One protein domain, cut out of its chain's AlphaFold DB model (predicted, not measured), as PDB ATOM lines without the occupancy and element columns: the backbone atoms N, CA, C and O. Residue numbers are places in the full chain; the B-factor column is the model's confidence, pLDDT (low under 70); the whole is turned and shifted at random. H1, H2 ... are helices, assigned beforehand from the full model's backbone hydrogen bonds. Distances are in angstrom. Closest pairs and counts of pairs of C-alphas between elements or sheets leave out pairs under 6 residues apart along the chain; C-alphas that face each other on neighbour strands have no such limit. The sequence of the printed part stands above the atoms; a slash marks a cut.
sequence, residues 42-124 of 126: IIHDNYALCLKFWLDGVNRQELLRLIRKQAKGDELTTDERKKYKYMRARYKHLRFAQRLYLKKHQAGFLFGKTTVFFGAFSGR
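What this domain is: This is residues 42 to 124 of the 126 residues of the protein "Ybl138" of Escherichia coli (UniProt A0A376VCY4). The long helix H3 is the middle of a rod of four helices: H1 packs alongside it on one side, H4 folds back along it on roughly the other, and the short H2 slants across part of its first half. H1 and H4 both run against the direction of H3 and stay clear of each other, and the link from H2 to H3, residues 72 to 77, turns round at one end of the rod. The printed part has 83 residues, with four named helices in the order H1, H2, H3, H4 and no named strand; the class is all helix. It is only just compact, close to loose, with a radius of gyration of the C-alphas of 13.8 A, and the C-alphas span 43 by 21 by 18 A.

How they stand to each other: H1, residues 42 to 57, touches H3, residues 78 to 101, at a shallow tilt of 23 degrees, opposite ways; their closest C-alphas, those of Trp 54 and Arg 90, are 5.3 A apart. H3 is the hub, touching the three other helices. H2, residues 60 to 71, is apart from H1. With residues 63 to 66 alone it touches residues 80 to 87 of H3, at a steep tilt of 61 degrees, opposite ways; the closest C-alphas are those of Leu 63 and Tyr 84, 6.7 A apart. H4, residues 109 to 122, forms a helical hairpin with H3, touching its residues 88 to 95 alone, opposite ways at a shallow tilt of 33 degrees, only just short of steep. Their closest C-alphas, those of Lys 92 and Thr 115, are 6.3 A apart. H2 and H4 are close but not clearly touching, with the C-alphas of Ile 67 and Phe 121 7.7 A apart, and H1 and H4 are apart. The helix packing is mostly aligned, but only just: 2 of the 3 touching pairs are at a shallow tilt. In H1, H2, H3 and H4 every O i to N i+4 pair is within hydrogen-bond range.

Where its parts are: H1 begins at C-alpha 42, at (142.817, 131.168, 181.788), and is 22.5 A long from first to last C-alpha. H2 is 16.1 A long. H3, the longest with 24 residues, runs 34.3 A from C-alpha 78 at (117.420, 104.257, 174.193) to C-alpha 101. H4 is 20.4 A long and ends at C-alpha 122, at (115.153, 116.778, 169.771).

The domain as a whole: The two C-alphas farthest apart are those of Ile 42 and Gly 73, at 44.8 A. The printed part has no cut. The link from H1 to H2 is tight, and those from H2 to H3 and from H3 to H4 are short. The mean pLDDT of the printed part is 86.0 and that of H4 is 69; residues 112, 115 and 119 to 124 are under 70.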
ATOM      1  N   ILE A  42     143.970 131.909 181.247       89.69
ATOM      2  CA  ILE A  42     142.817 131.168 181.788       89.69
ATOM      3  C   ILE A  42     141.694 131.075 180.745       89.69
ATOM      4  O   ILE A  42     141.125 130.004 180.532       89.69
ATOM      5  N   ILE A  43     141.394 132.176 180.050       90.25
ATOM      6  CA  ILE A  43     140.386 132.202 178.977       90.25
ATOM      7  C   ILE A  43     140.772 131.246 177.841       90.25
ATOM      8  O   ILE A  43     139.946 130.455 177.377       90.25
ATOM      9  N   HIS A  44     142.027 131.304 177.393       91.75
ATOM     10  CA  HIS A  44     142.533 130.450 176.321       91.75
ATOM     11  C   HIS A  44     142.506 128.968 176.711       91.75
ATOM     12  O   HIS A  44     142.104 128.128 175.905       91.75
ATOM     13  N   ASP A  45     142.891 128.657 177.944       91.38
ATOM     14  CA  ASP A  45     142.918 127.301 178.476       91.38
ATOM     15  C   ASP A  45     141.517 126.706 178.597       91.38
ATOM     16  O   ASP A  45     141.285 125.584 178.142       91.38
ATOM     17  N   ASN A  46     140.565 127.473 179.134       91.44
ATOM     18  CA  ASN A  46     139.173 127.045 179.232       91.44
ATOM     19  C   ASN A  46     138.566 126.808 177.846       91.44
ATOM     20  O   ASN A  46     137.923 125.785 177.615       91.44
ATOM     21  N   TYR A  47     138.823 127.699 176.882       92.81
ATOM     22  CA  TYR A  47     138.368 127.486 175.509       92.81
ATOM     23  C   TYR A  47     138.997 126.235 174.875       92.81
ATOM     24  O   TYR A  47     138.303 125.461 174.209       92.81
ATOM     25  N   ALA A  48     140.295 126.008 175.088       92.69
ATOM     26  CA  ALA A  48     140.992 124.832 174.579       92.69
ATOM     27  C   ALA A  48     140.440 123.527 175.180       92.69
ATOM     28  O   ALA A  48     140.277 122.553 174.440       92.69
ATOM     29  N   LEU A  49     140.080 123.521 176.468       93.12
ATOM     30  CA  LEU A  49     139.400 122.397 177.114       93.12
ATOM     31  C   LEU A  49     138.034 122.125 176.464       93.12
ATOM     32  O   LEU A  49     137.772 120.997 176.050       93.12
ATOM     33  N   CYS A  50     137.193 123.153 176.288       93.50
ATOM     34  CA  CYS A  50     135.888 123.016 175.629       93.50
ATOM     35  C   CYS A  50     136.015 122.475 174.193       93.50
ATOM     36  O   CYS A  50     135.207 121.655 173.750       93.50
ATOM     37  N   LEU A  51     137.034 122.930 173.455       92.75
ATOM     38  CA  LEU A  51     137.308 122.464 172.099       92.75
ATOM     39  C   LEU A  51     137.755 120.998 172.088       92.75
ATOM     40  O   LEU A  51     137.261 120.223 171.269       92.75
ATOM     41  N   LYS A  52     138.657 120.607 172.997       91.62
ATOM     42  CA  LYS A  52     139.120 119.220 173.131       91.62
ATOM     43  C   LYS A  52     137.966 118.286 173.489       91.62
ATOM     44  O   LYS A  52     137.776 117.276 172.820       91.62
ATOM     45  N   PHE A  53     137.140 118.688 174.452       92.12
ATOM     46  CA  PHE A  53     135.943 117.962 174.864       92.12
ATOM     47  C   PHE A  53     134.967 117.708 173.700       92.12
ATOM     48  O   PHE A  53     134.413 116.614 173.563       92.12
ATOM     49  N   TRP A  54     134.780 118.695 172.816       93.31
ATOM     50  CA  TRP A  54     133.981 118.517 171.602       93.31
ATOM     51  C   TRP A  54     134.652 117.577 170.591       93.31
ATOM     52  O   TRP A  54     133.982 116.684 170.072       93.31
ATOM     53  N   LEU A  55     135.953 117.756 170.331       91.44
ATOM     54  CA  LEU A  55     136.711 116.940 169.376       91.44
ATOM     55  C   LEU A  55     136.711 115.453 169.750       91.44
ATOM     56  O   LEU A  55     136.565 114.610 168.871       91.44
ATOM     57  N   ASP A  56     136.843 115.140 171.037       90.81
ATOM     58  CA  ASP A  56     136.926 113.756 171.512       90.81
ATOM     59  C   ASP A  56     135.563 113.064 171.564       90.81
ATOM     60  O   ASP A  56     135.458 111.852 171.389       90.81
ATOM     61  N   GLY A  57     134.502 113.825 171.831       88.88
ATOM     62  CA  GLY A  57     133.192 113.263 172.143       88.88
ATOM     63  C   GLY A  57     132.159 113.335 171.018       88.88
ATOM     64  O   GLY A  57     130.998 112.978 171.249       88.88
ATOM     65  N   VAL A  58     132.534 113.822 169.829       91.62
ATOM     66  CA  VAL A  58     131.642 113.935 168.668       91.62
ATOM     67  C   VAL A  58     132.137 113.071 167.513       91.62
ATOM     68  O   VAL A  58     133.091 113.406 166.816       91.62
ATOM     69  N   ASN A  59     131.394 112.001 167.225       93.94
ATOM     70  CA  ASN A  59     131.550 111.242 165.991       93.94
ATOM     71  C   ASN A  59     130.556 111.758 164.936       93.94
ATOM     72  O   ASN A  59     129.355 111.495 165.001       93.94
ATOM     73  N   ARG A  60     131.060 112.485 163.932       90.06
ATOM     74  CA  ARG A  60     130.226 113.085 162.877       90.06
ATOM     75  C   ARG A  60     129.473 112.048 162.040       90.06
ATOM     76  O   ARG A  60     128.344 112.314 161.634       90.06
ATOM     77  N   GLN A  61     130.086 110.902 161.745       93.38
ATOM     78  CA  GLN A  61     129.449 109.859 160.935       93.38
ATOM     79  C   GLN A  61     128.264 109.253 161.685       93.38
ATOM     80  O   GLN A  61     127.176 109.146 161.124       93.38
ATOM     81  N   GLU A  62     128.458 108.955 162.969       94.38
ATOM     82  CA  GLU A  62     127.402 108.432 163.832       94.38
ATOM     83  C   GLU A  62     126.273 109.447 164.013       94.38
ATOM     84  O   GLU A  62     125.101 109.114 163.862       94.38
ATOM     85  N   LEU A  63     126.606 110.720 164.230       91.69
ATOM     86  CA  LEU A  63     125.604 111.776 164.335       91.69
ATOM     87  C   LEU A  63     124.747 111.888 163.066       91.69
ATOM     88  O   LEU A  63     123.523 111.983 163.150       91.69
ATOM     89  N   LEU A  64     125.371 111.830 161.886       91.19
ATOM     90  CA  LEU A  64     124.650 111.825 160.613       91.19
ATOM     91  C   LEU A  64     123.802 110.563 160.433       91.19
ATOM     92  O   LEU A  64     122.706 110.657 159.883       91.19
ATOM     93  N   ARG A  65     124.278 109.397 160.890       94.62
ATOM     94  CA  ARG A  65     123.507 108.145 160.875       94.62
ATOM     95  C   ARG A  65     122.229 108.290 161.699       94.62
ATOM     96  O   ARG A  65     121.153 108.014 161.177       94.62
ATOM     97  N   LEU A  66     122.341 108.786 162.933       93.00
ATOM     98  CA  LEU A  66     121.210 108.986 163.845       93.00
ATOM     99  C   LEU A  66     120.198 109.999 163.293       93.00
ATOM    100  O   LEU A  66     119.002 109.726 163.273       93.00
ATOM    101  N   ILE A  67     120.678 111.128 162.765       89.38
ATOM    102  CA  ILE A  67     119.822 112.151 162.142       89.38
ATOM    103  C   ILE A  67     119.067 111.578 160.943       89.38
ATOM    104  O   ILE A  67     117.872 111.822 160.801       89.38
ATOM    105  N   ARG A  68     119.742 110.815 160.073       90.62
ATOM    106  CA  ARG A  68     119.107 110.201 158.897       90.62
ATOM    107  C   ARG A  68     118.084 109.143 159.286       90.62
ATOM    108  O   ARG A  68     117.029 109.108 158.669       90.62
ATOM    109  N   LYS A  69     118.393 108.310 160.283       90.69
ATOM    110  CA  LYS A  69     117.471 107.306 160.825       90.69
ATOM    111  C   LYS A  69     116.176 107.978 161.295       90.69
ATOM    112  O   LYS A  69     115.105 107.692 160.781       90.69
ATOM    113  N   GLN A  70     116.298 109.005 162.130       84.38
ATOM    114  CA  GLN A  70     115.141 109.757 162.616       84.38
ATOM    115  C   GLN A  70     114.408 110.536 161.506       84.38
ATOM    116  O   GLN A  70     113.187 110.659 161.531       84.38
ATOM    117  N   ALA A  71     115.127 111.061 160.505       85.88
ATOM    118  CA  ALA A  71     114.521 111.749 159.362       85.88
ATOM    119  C   ALA A  71     113.684 110.817 158.469       85.88
ATOM    120  O   ALA A  71     112.774 111.298 157.798       85.88
ATOM    121  N   LYS A  72     113.972 109.510 158.474       90.38
ATOM    122  CA  LYS A  72     113.169 108.479 157.801       90.38
ATOM    123  C   LYS A  72     111.926 108.062 158.595       90.38
ATOM    124  O   LYS A  72     111.106 107.330 158.060       90.38
ATOM    125  N   GLY A  73     111.776 108.544 159.831       85.19
ATOM    126  CA  GLY A  73     110.692 108.155 160.734       85.19
ATOM    127  C   GLY A  73     111.009 106.937 161.602       85.19
ATOM    128  O   GLY A  73     110.155 106.523 162.376       85.19
ATOM    129  N   ASP A  74     112.224 106.389 161.519       88.69
ATOM    130  CA  ASP A  74     112.634 105.267 162.361       88.69
ATOM    131  C   ASP A  74     112.854 105.734 163.808       88.69
ATOM    132  O   ASP A  74     113.509 106.755 164.061       88.69
ATOM    133  N   GLU A  75     112.396 104.939 164.774       88.38
ATOM    134  CA  GLU A  75     112.677 105.208 166.179       88.38
ATOM    135  C   GLU A  75     114.143 104.930 166.535       88.38
ATOM    136  O   GLU A  75     114.750 103.919 166.158       88.38
ATOM    137  N   LEU A  76     114.722 105.844 167.315       90.19
ATOM    138  CA  LEU A  76     116.019 105.625 167.942       90.19
ATOM    139  C   LEU A  76     115.845 104.743 169.179       90.19
ATOM    140  O   LEU A  76     114.960 104.984 170.008       90.19
ATOM    141  N   THR A  77     116.738 103.769 169.348       93.56
ATOM    142  CA  THR A  77     116.811 103.007 170.601       93.56
ATOM    143  C   THR A  77     117.218 103.923 171.758       93.56
ATOM    144  O   THR A  77     117.745 105.018 171.545       93.56
ATOM    145  N   THR A  78     117.018 103.488 173.002       91.56
ATOM    146  CA  THR A  78     117.420 104.257 174.193       91.56
ATOM    147  C   THR A  78     118.898 104.657 174.152       91.56
ATOM    148  O   THR A  78     119.238 105.818 174.395       91.56
ATOM    149  N   ASP A  79     119.777 103.742 173.740       93.69
ATOM    150  CA  ASP A  79     121.212 104.012 173.600       93.69
ATOM    151  C   ASP A  79     121.516 105.016 172.487       93.69
ATOM    152  O   ASP A  79     122.380 105.881 172.635       93.69
ATOM    153  N   GLU A  80     120.802 104.935 171.364       92.94
ATOM    154  CA  GLU A  80     120.938 105.882 170.258       92.94
ATOM    155  C   GLU A  80     120.468 107.287 170.654       92.94
ATOM    156  O   GLU A  80     121.149 108.269 170.343       92.94
ATOM    157  N   ARG A  81     119.362 107.399 171.403       89.81
ATOM    158  CA  ARG A  81     118.893 108.676 171.968       89.81
ATOM    159  C   ARG A  81     119.919 109.260 172.928       89.81
ATOM    160  O   ARG A  81     120.239 110.444 172.824       89.81
ATOM    161  N   LYS A  82     120.488 108.434 173.812       91.12
ATOM    162  CA  LYS A  82     121.544 108.838 174.750       91.12
ATOM    163  C   LYS A  82     122.789 109.340 174.012       91.12
ATOM    164  O   LYS A  82     123.264 110.442 174.286       91.12
ATOM    165  N   LYS A  83     123.269 108.600 173.005       92.25
ATOM    166  CA  LYS A  83     124.396 109.015 172.145       92.25
ATOM    167  C   LYS A  83     124.118 110.342 171.442       92.25
ATOM    168  O   LYS A  83     124.977 111.226 171.433       92.25
ATOM    169  N   TYR A  84     122.919 110.503 170.881       90.94
ATOM    170  CA  TYR A  84     122.500 111.752 170.254       90.94
ATOM    171  C   TYR A  84     122.486 112.917 171.255       90.94
ATOM    172  O   TYR A  84     123.072 113.965 170.968       90.94
ATOM    173  N   LYS A  85     121.884 112.729 172.443       90.12
ATOM    174  CA  LYS A  85     121.837 113.732 173.522       90.12
ATOM    175  C   LYS A  85     123.246 114.201 173.880       90.12
ATOM    176  O   LYS A  85     123.497 115.403 173.861       90.12
ATOM    177  N   TYR A  86     124.177 113.272 174.093       91.94
ATOM    178  CA  TYR A  86     125.555 113.591 174.473       91.94
ATOM    179  C   TYR A  86     126.317 114.349 173.382       91.94
ATOM    180  O   TYR A  86     126.966 115.357 173.662       91.94
ATOM    181  N   MET A  87     126.210 113.930 172.117       92.94
ATOM    182  CA  MET A  87     126.820 114.680 171.012       92.94
ATOM    183  C   MET A  87     126.217 116.085 170.897       92.94
ATOM    184  O   MET A  87     126.942 117.067 170.733       92.94
ATOM    185  N   ARG A  88     124.894 116.212 171.042       89.38
ATOM    186  CA  ARG A  88     124.196 117.501 171.023       89.38
ATOM    187  C   ARG A  88     124.627 118.409 172.180       89.38
ATOM    188  O   ARG A  88     124.837 119.598 171.938       89.38
ATOM    189  N   ALA A  89     124.790 117.876 173.391       90.31
ATOM    190  CA  ALA A  89     125.279 118.612 174.558       90.31
ATOM    191  C   ALA A  89     126.670 119.212 174.291       90.31
ATOM    192  O   ALA A  89     126.872 120.412 174.473       90.31
ATOM    193  N   ARG A  90     127.584 118.430 173.703       92.50
ATOM    194  CA  ARG A  90     128.922 118.900 173.294       92.50
ATOM    195  C   ARG A  90     128.873 120.041 172.284       92.50
ATOM    196  O   ARG A  90     129.588 121.029 172.429       92.50
ATOM    197  N   TYR A  91     128.012 119.942 171.270       91.31
ATOM    198  CA  TYR A  91     127.822 121.021 170.294       91.31
ATOM    199  C   TYR A  91     127.258 122.298 170.925       91.31
ATOM    200  O   TYR A  91     127.705 123.396 170.588       91.31
ATOM    201  N   LYS A  92     126.276 122.168 171.827       88.56
ATOM    202  CA  LYS A  92     125.726 123.307 172.572       88.56
ATOM    203  C   LYS A  92     126.795 123.970 173.436       88.56
ATOM    204  O   LYS A  92     126.939 125.189 173.375       88.56
ATOM    205  N   HIS A  93     127.561 123.171 174.172       92.25
ATOM    206  CA  HIS A  93     128.605 123.664 175.055       92.25
ATOM    207  C   HIS A  93     129.704 124.401 174.279       92.25
ATOM    208  O   HIS A  93     130.026 125.535 174.615       92.25
ATOM    209  N   LEU A  94     130.208 123.838 173.172       92.38
ATOM    210  CA  LEU A  94     131.209 124.534 172.358       92.38
ATOM    211  C   LEU A  94     130.657 125.832 171.746       92.38
ATOM    212  O   LEU A  94     131.364 126.837 171.697       92.38
ATOM    213  N   ARG A  95     129.385 125.856 171.323       90.94
ATOM    214  CA  ARG A  95     128.735 127.095 170.865       90.94
ATOM    215  C   ARG A  95     128.707 128.152 171.974       90.94
ATOM    216  O   ARG A  95     128.937 129.324 171.684       90.94
ATOM    217  N   PHE A  96     128.411 127.760 173.212       90.19
ATOM    218  CA  PHE A  96     128.457 128.661 174.363       90.19
ATOM    219  C   PHE A  96     129.887 129.152 174.624       90.19
ATOM    220  O   PHE A  96     130.107 130.359 174.664       90.19
ATOM    221  N   ALA A  97     130.869 128.249 174.658       92.19
ATOM    222  CA  ALA A  97     132.283 128.577 174.840       92.19
ATOM    223  C   ALA A  97     132.807 129.555 173.773       92.19
ATOM    224  O   ALA A  97     133.535 130.486 174.096       92.19
ATOM    225  N   GLN A  98     132.396 129.409 172.508       91.44
ATOM    226  CA  GLN A  98     132.741 130.364 171.449       91.44
ATOM    227  C   GLN A  98     132.184 131.767 171.720       91.44
ATOM    228  O   GLN A  98     132.855 132.760 171.457       91.44
ATOM    229  N   ARG A  99     130.962 131.873 172.248       91.06
ATOM    230  CA  ARG A  99     130.375 133.174 172.603       91.06
ATOM    231  C   ARG A  99     130.996 133.762 173.865       91.06
ATOM    232  O   ARG A  99     131.082 134.978 173.967       91.06
ATOM    233  N   LEU A 100     131.421 132.917 174.796       91.25
ATOM    234  CA  LEU A 100     132.018 133.347 176.054       91.25
ATOM    235  C   LEU A 100     133.468 133.813 175.870       91.25
ATOM    236  O   LEU A 100     133.824 134.889 176.335       91.25
ATOM    237  N   TYR A 101     134.286 133.032 175.159       90.81
ATOM    238  CA  TYR A 101     135.742 133.201 175.151       90.81
ATOM    239  C   TYR A 101     136.315 133.863 173.887       90.81
ATOM    240  O   TYR A 101     137.450 134.337 173.914       90.81
ATOM    241  N   LEU A 102     135.588 133.911 172.760       88.19
ATOM    242  CA  LEU A 102     136.099 134.589 171.560       88.19
ATOM    243  C   LEU A 102     135.902 136.100 171.660       88.19
ATOM    244  O   LEU A 102     134.828 136.561 172.022       88.19
ATOM    245  N   LYS A 103     136.881 136.873 171.172       86.25
ATOM    246  CA  LYS A 103     136.832 138.350 171.149       86.25
ATOM    247  C   LYS A 103     135.575 138.938 170.497       86.25
ATOM    248  O   LYS A 103     135.134 140.017 170.862       86.25
ATOM    249  N   LYS A 104     135.019 138.254 169.491       87.75
ATOM    250  CA  LYS A 104     133.798 138.693 168.791       87.75
ATOM    251  C   LYS A 104     132.509 138.267 169.503       87.75
ATOM    252  O   LYS A 104     131.439 138.646 169.050       87.75
ATOM    253  N   HIS A 105     132.600 137.435 170.543       85.69
ATOM    254  CA  HIS A 105     131.471 136.854 171.278       85.69
ATOM    255  C   HIS A 105     130.407 136.196 170.378       85.69
ATOM    256  O   HIS A 105     129.211 136.139 170.683       85.69
ATOM    257  N   GLN A 106     130.858 135.657 169.245       83.44
ATOM    258  CA  GLN A 106     130.031 135.049 168.213       83.44
ATOM    259  C   GLN A 106     130.492 133.618 167.961       83.44
ATOM    260  O   GLN A 106     131.677 133.349 167.779       83.44
ATOM    261  N   ALA A 107     129.529 132.701 167.915       81.00
ATOM    262  CA  ALA A 107     129.781 131.345 167.457       81.00
ATOM    263  C   ALA A 107     129.962 131.320 165.935       81.00
ATOM    264  O   ALA A 107     129.348 132.111 165.216       81.00
ATOM    265  N   GLY A 108     130.756 130.373 165.438       79.88
ATOM    266  CA  GLY A 108     130.897 130.169 163.997       79.88
ATOM    267  C   GLY A 108     129.536 129.881 163.351       79.88
ATOM    268  O   GLY A 108     128.733 129.121 163.898       79.88
ATOM    269  N   PHE A 109     129.274 130.459 162.177       73.88
ATOM    270  CA  PHE A 109     127.977 130.362 161.490       73.88
ATOM    271  C   PHE A 109     127.464 128.913 161.361       73.88
ATOM    272  O   PHE A 109     126.306 128.619 161.672       73.88
ATOM    273  N   LEU A 110     128.356 127.984 160.999       71.50
ATOM    274  CA  LEU A 110     128.075 126.547 160.910       71.50
ATOM    275  C   LEU A 110     127.621 125.940 162.251       71.50
ATOM    276  O   LEU A 110     126.664 125.165 162.277       71.50
ATOM    277  N   PHE A 111     128.240 126.319 163.373       73.62
ATOM    278  CA  PHE A 111     127.861 125.838 164.711       73.62
ATOM    279  C   PHE A 111     126.493 126.373 165.146       73.62
ATOM    280  O   PHE A 111     125.687 125.638 165.729       73.62
ATOM    281  N   GLY A 112     126.204 127.635 164.820       68.25
ATOM    282  CA  GLY A 112     124.908 128.260 165.078       68.25
ATOM    283  C   GLY A 112     123.762 127.521 164.384       68.25
ATOM    284  O   GLY A 112     122.794 127.138 165.037       68.25
ATOM    285  N   LYS A 113     123.895 127.247 163.081       73.56
ATOM    286  CA  LYS A 113     122.869 126.526 162.304       73.56
ATOM    287  C   LYS A 113     122.716 125.066 162.743       73.56
ATOM    288  O   LYS A 113     121.596 124.596 162.920       73.56
ATOM    289  N   THR A 114     123.830 124.378 162.994       74.06
ATOM    290  CA  THR A 114     123.841 122.961 163.398       74.06
ATOM    291  C   THR A 114     123.124 122.738 164.736       74.06
ATOM    292  O   THR A 114     122.303 121.835 164.866       74.06
ATOM    293  N   THR A 115     123.361 123.604 165.726       66.69
ATOM    294  CA  THR A 115     122.700 123.496 167.042       66.69
ATOM    295  C   THR A 115     121.202 123.804 166.996       66.69
ATOM    296  O   THR A 115     120.438 123.163 167.717       66.69
ATOM    297  N   VAL A 116     120.761 124.737 166.141       70.25
ATOM    298  CA  VAL A 116     119.327 125.012 165.918       70.25
ATOM    299  C   VAL A 116     118.641 123.810 165.269       70.25
ATOM    300  O   VAL A 116     117.589 123.382 165.737       70.25
ATOM    301  N   PHE A 117     119.274 123.208 164.259       72.31
ATOM    302  CA  PHE A 117     118.774 121.990 163.620       72.31
ATOM    303  C   PHE A 117     118.621 120.840 164.629       72.31
ATOM    304  O   PHE A 117     117.588 120.176 164.662       72.31
ATOM    305  N   PHE A 118     119.583 120.662 165.540       75.62
ATOM    306  CA  PHE A 118     119.445 119.682 166.624       75.62
ATOM    307  C   PHE A 118     118.316 120.002 167.612       75.62
ATOM    308  O   PHE A 118     117.819 119.105 168.284       75.62
ATOM    309  N   GLY A 119     117.922 121.268 167.759       64.62
ATOM    310  CA  GLY A 119     116.736 121.655 168.527       64.62
ATOM    311  C   GLY A 119     115.454 121.088 167.924       64.62
ATOM    312  O   GLY A 119     114.710 120.405 168.621       64.62
ATOM    313  N   ALA A 120     115.264 121.288 166.620       63.28
ATOM    314  CA  ALA A 120     114.106 120.777 165.888       63.28
ATOM    315  C   ALA A 120     114.036 119.237 165.870       63.28
ATOM    316  O   ALA A 120     112.948 118.669 165.892       63.28
ATOM    317  N   PHE A 121     115.188 118.556 165.872       60.56
ATOM    318  CA  PHE A 121     115.258 117.090 165.920       60.56
ATOM    319  C   PHE A 121     115.026 116.505 167.322       60.56
ATOM    320  O   PHE A 121     114.428 115.437 167.442       60.56
ATOM    321  N   SER A 122     115.428 117.207 168.390       57.62
ATOM    322  CA  SER A 122     115.153 116.778 169.771       57.62
ATOM    323  C   SER A 122     113.664 116.791 170.121       57.62
ATOM    324  O   SER A 122     113.239 115.939 170.889       57.62
ATOM    325  N   GLY A 123     112.870 117.708 169.555       56.81
ATOM    326  CA  GLY A 123     111.419 117.759 169.792       56.81
ATOM    327  C   GLY A 123     110.646 116.535 169.282       56.81
ATOM    328  O   GLY A 123     109.496 116.362 169.644       56.81
ATOM    329  N   ARG A 124     111.277 115.677 168.466       51.84
ATOM    330  CA  ARG A 124     110.728 114.388 168.006       51.84
ATOM    331  C   ARG A 124     111.270 113.181 168.792       51.84
ATOM    332  O   ARG A 124     111.089 112.052 168.352       51.84
TER     333      ARG A 124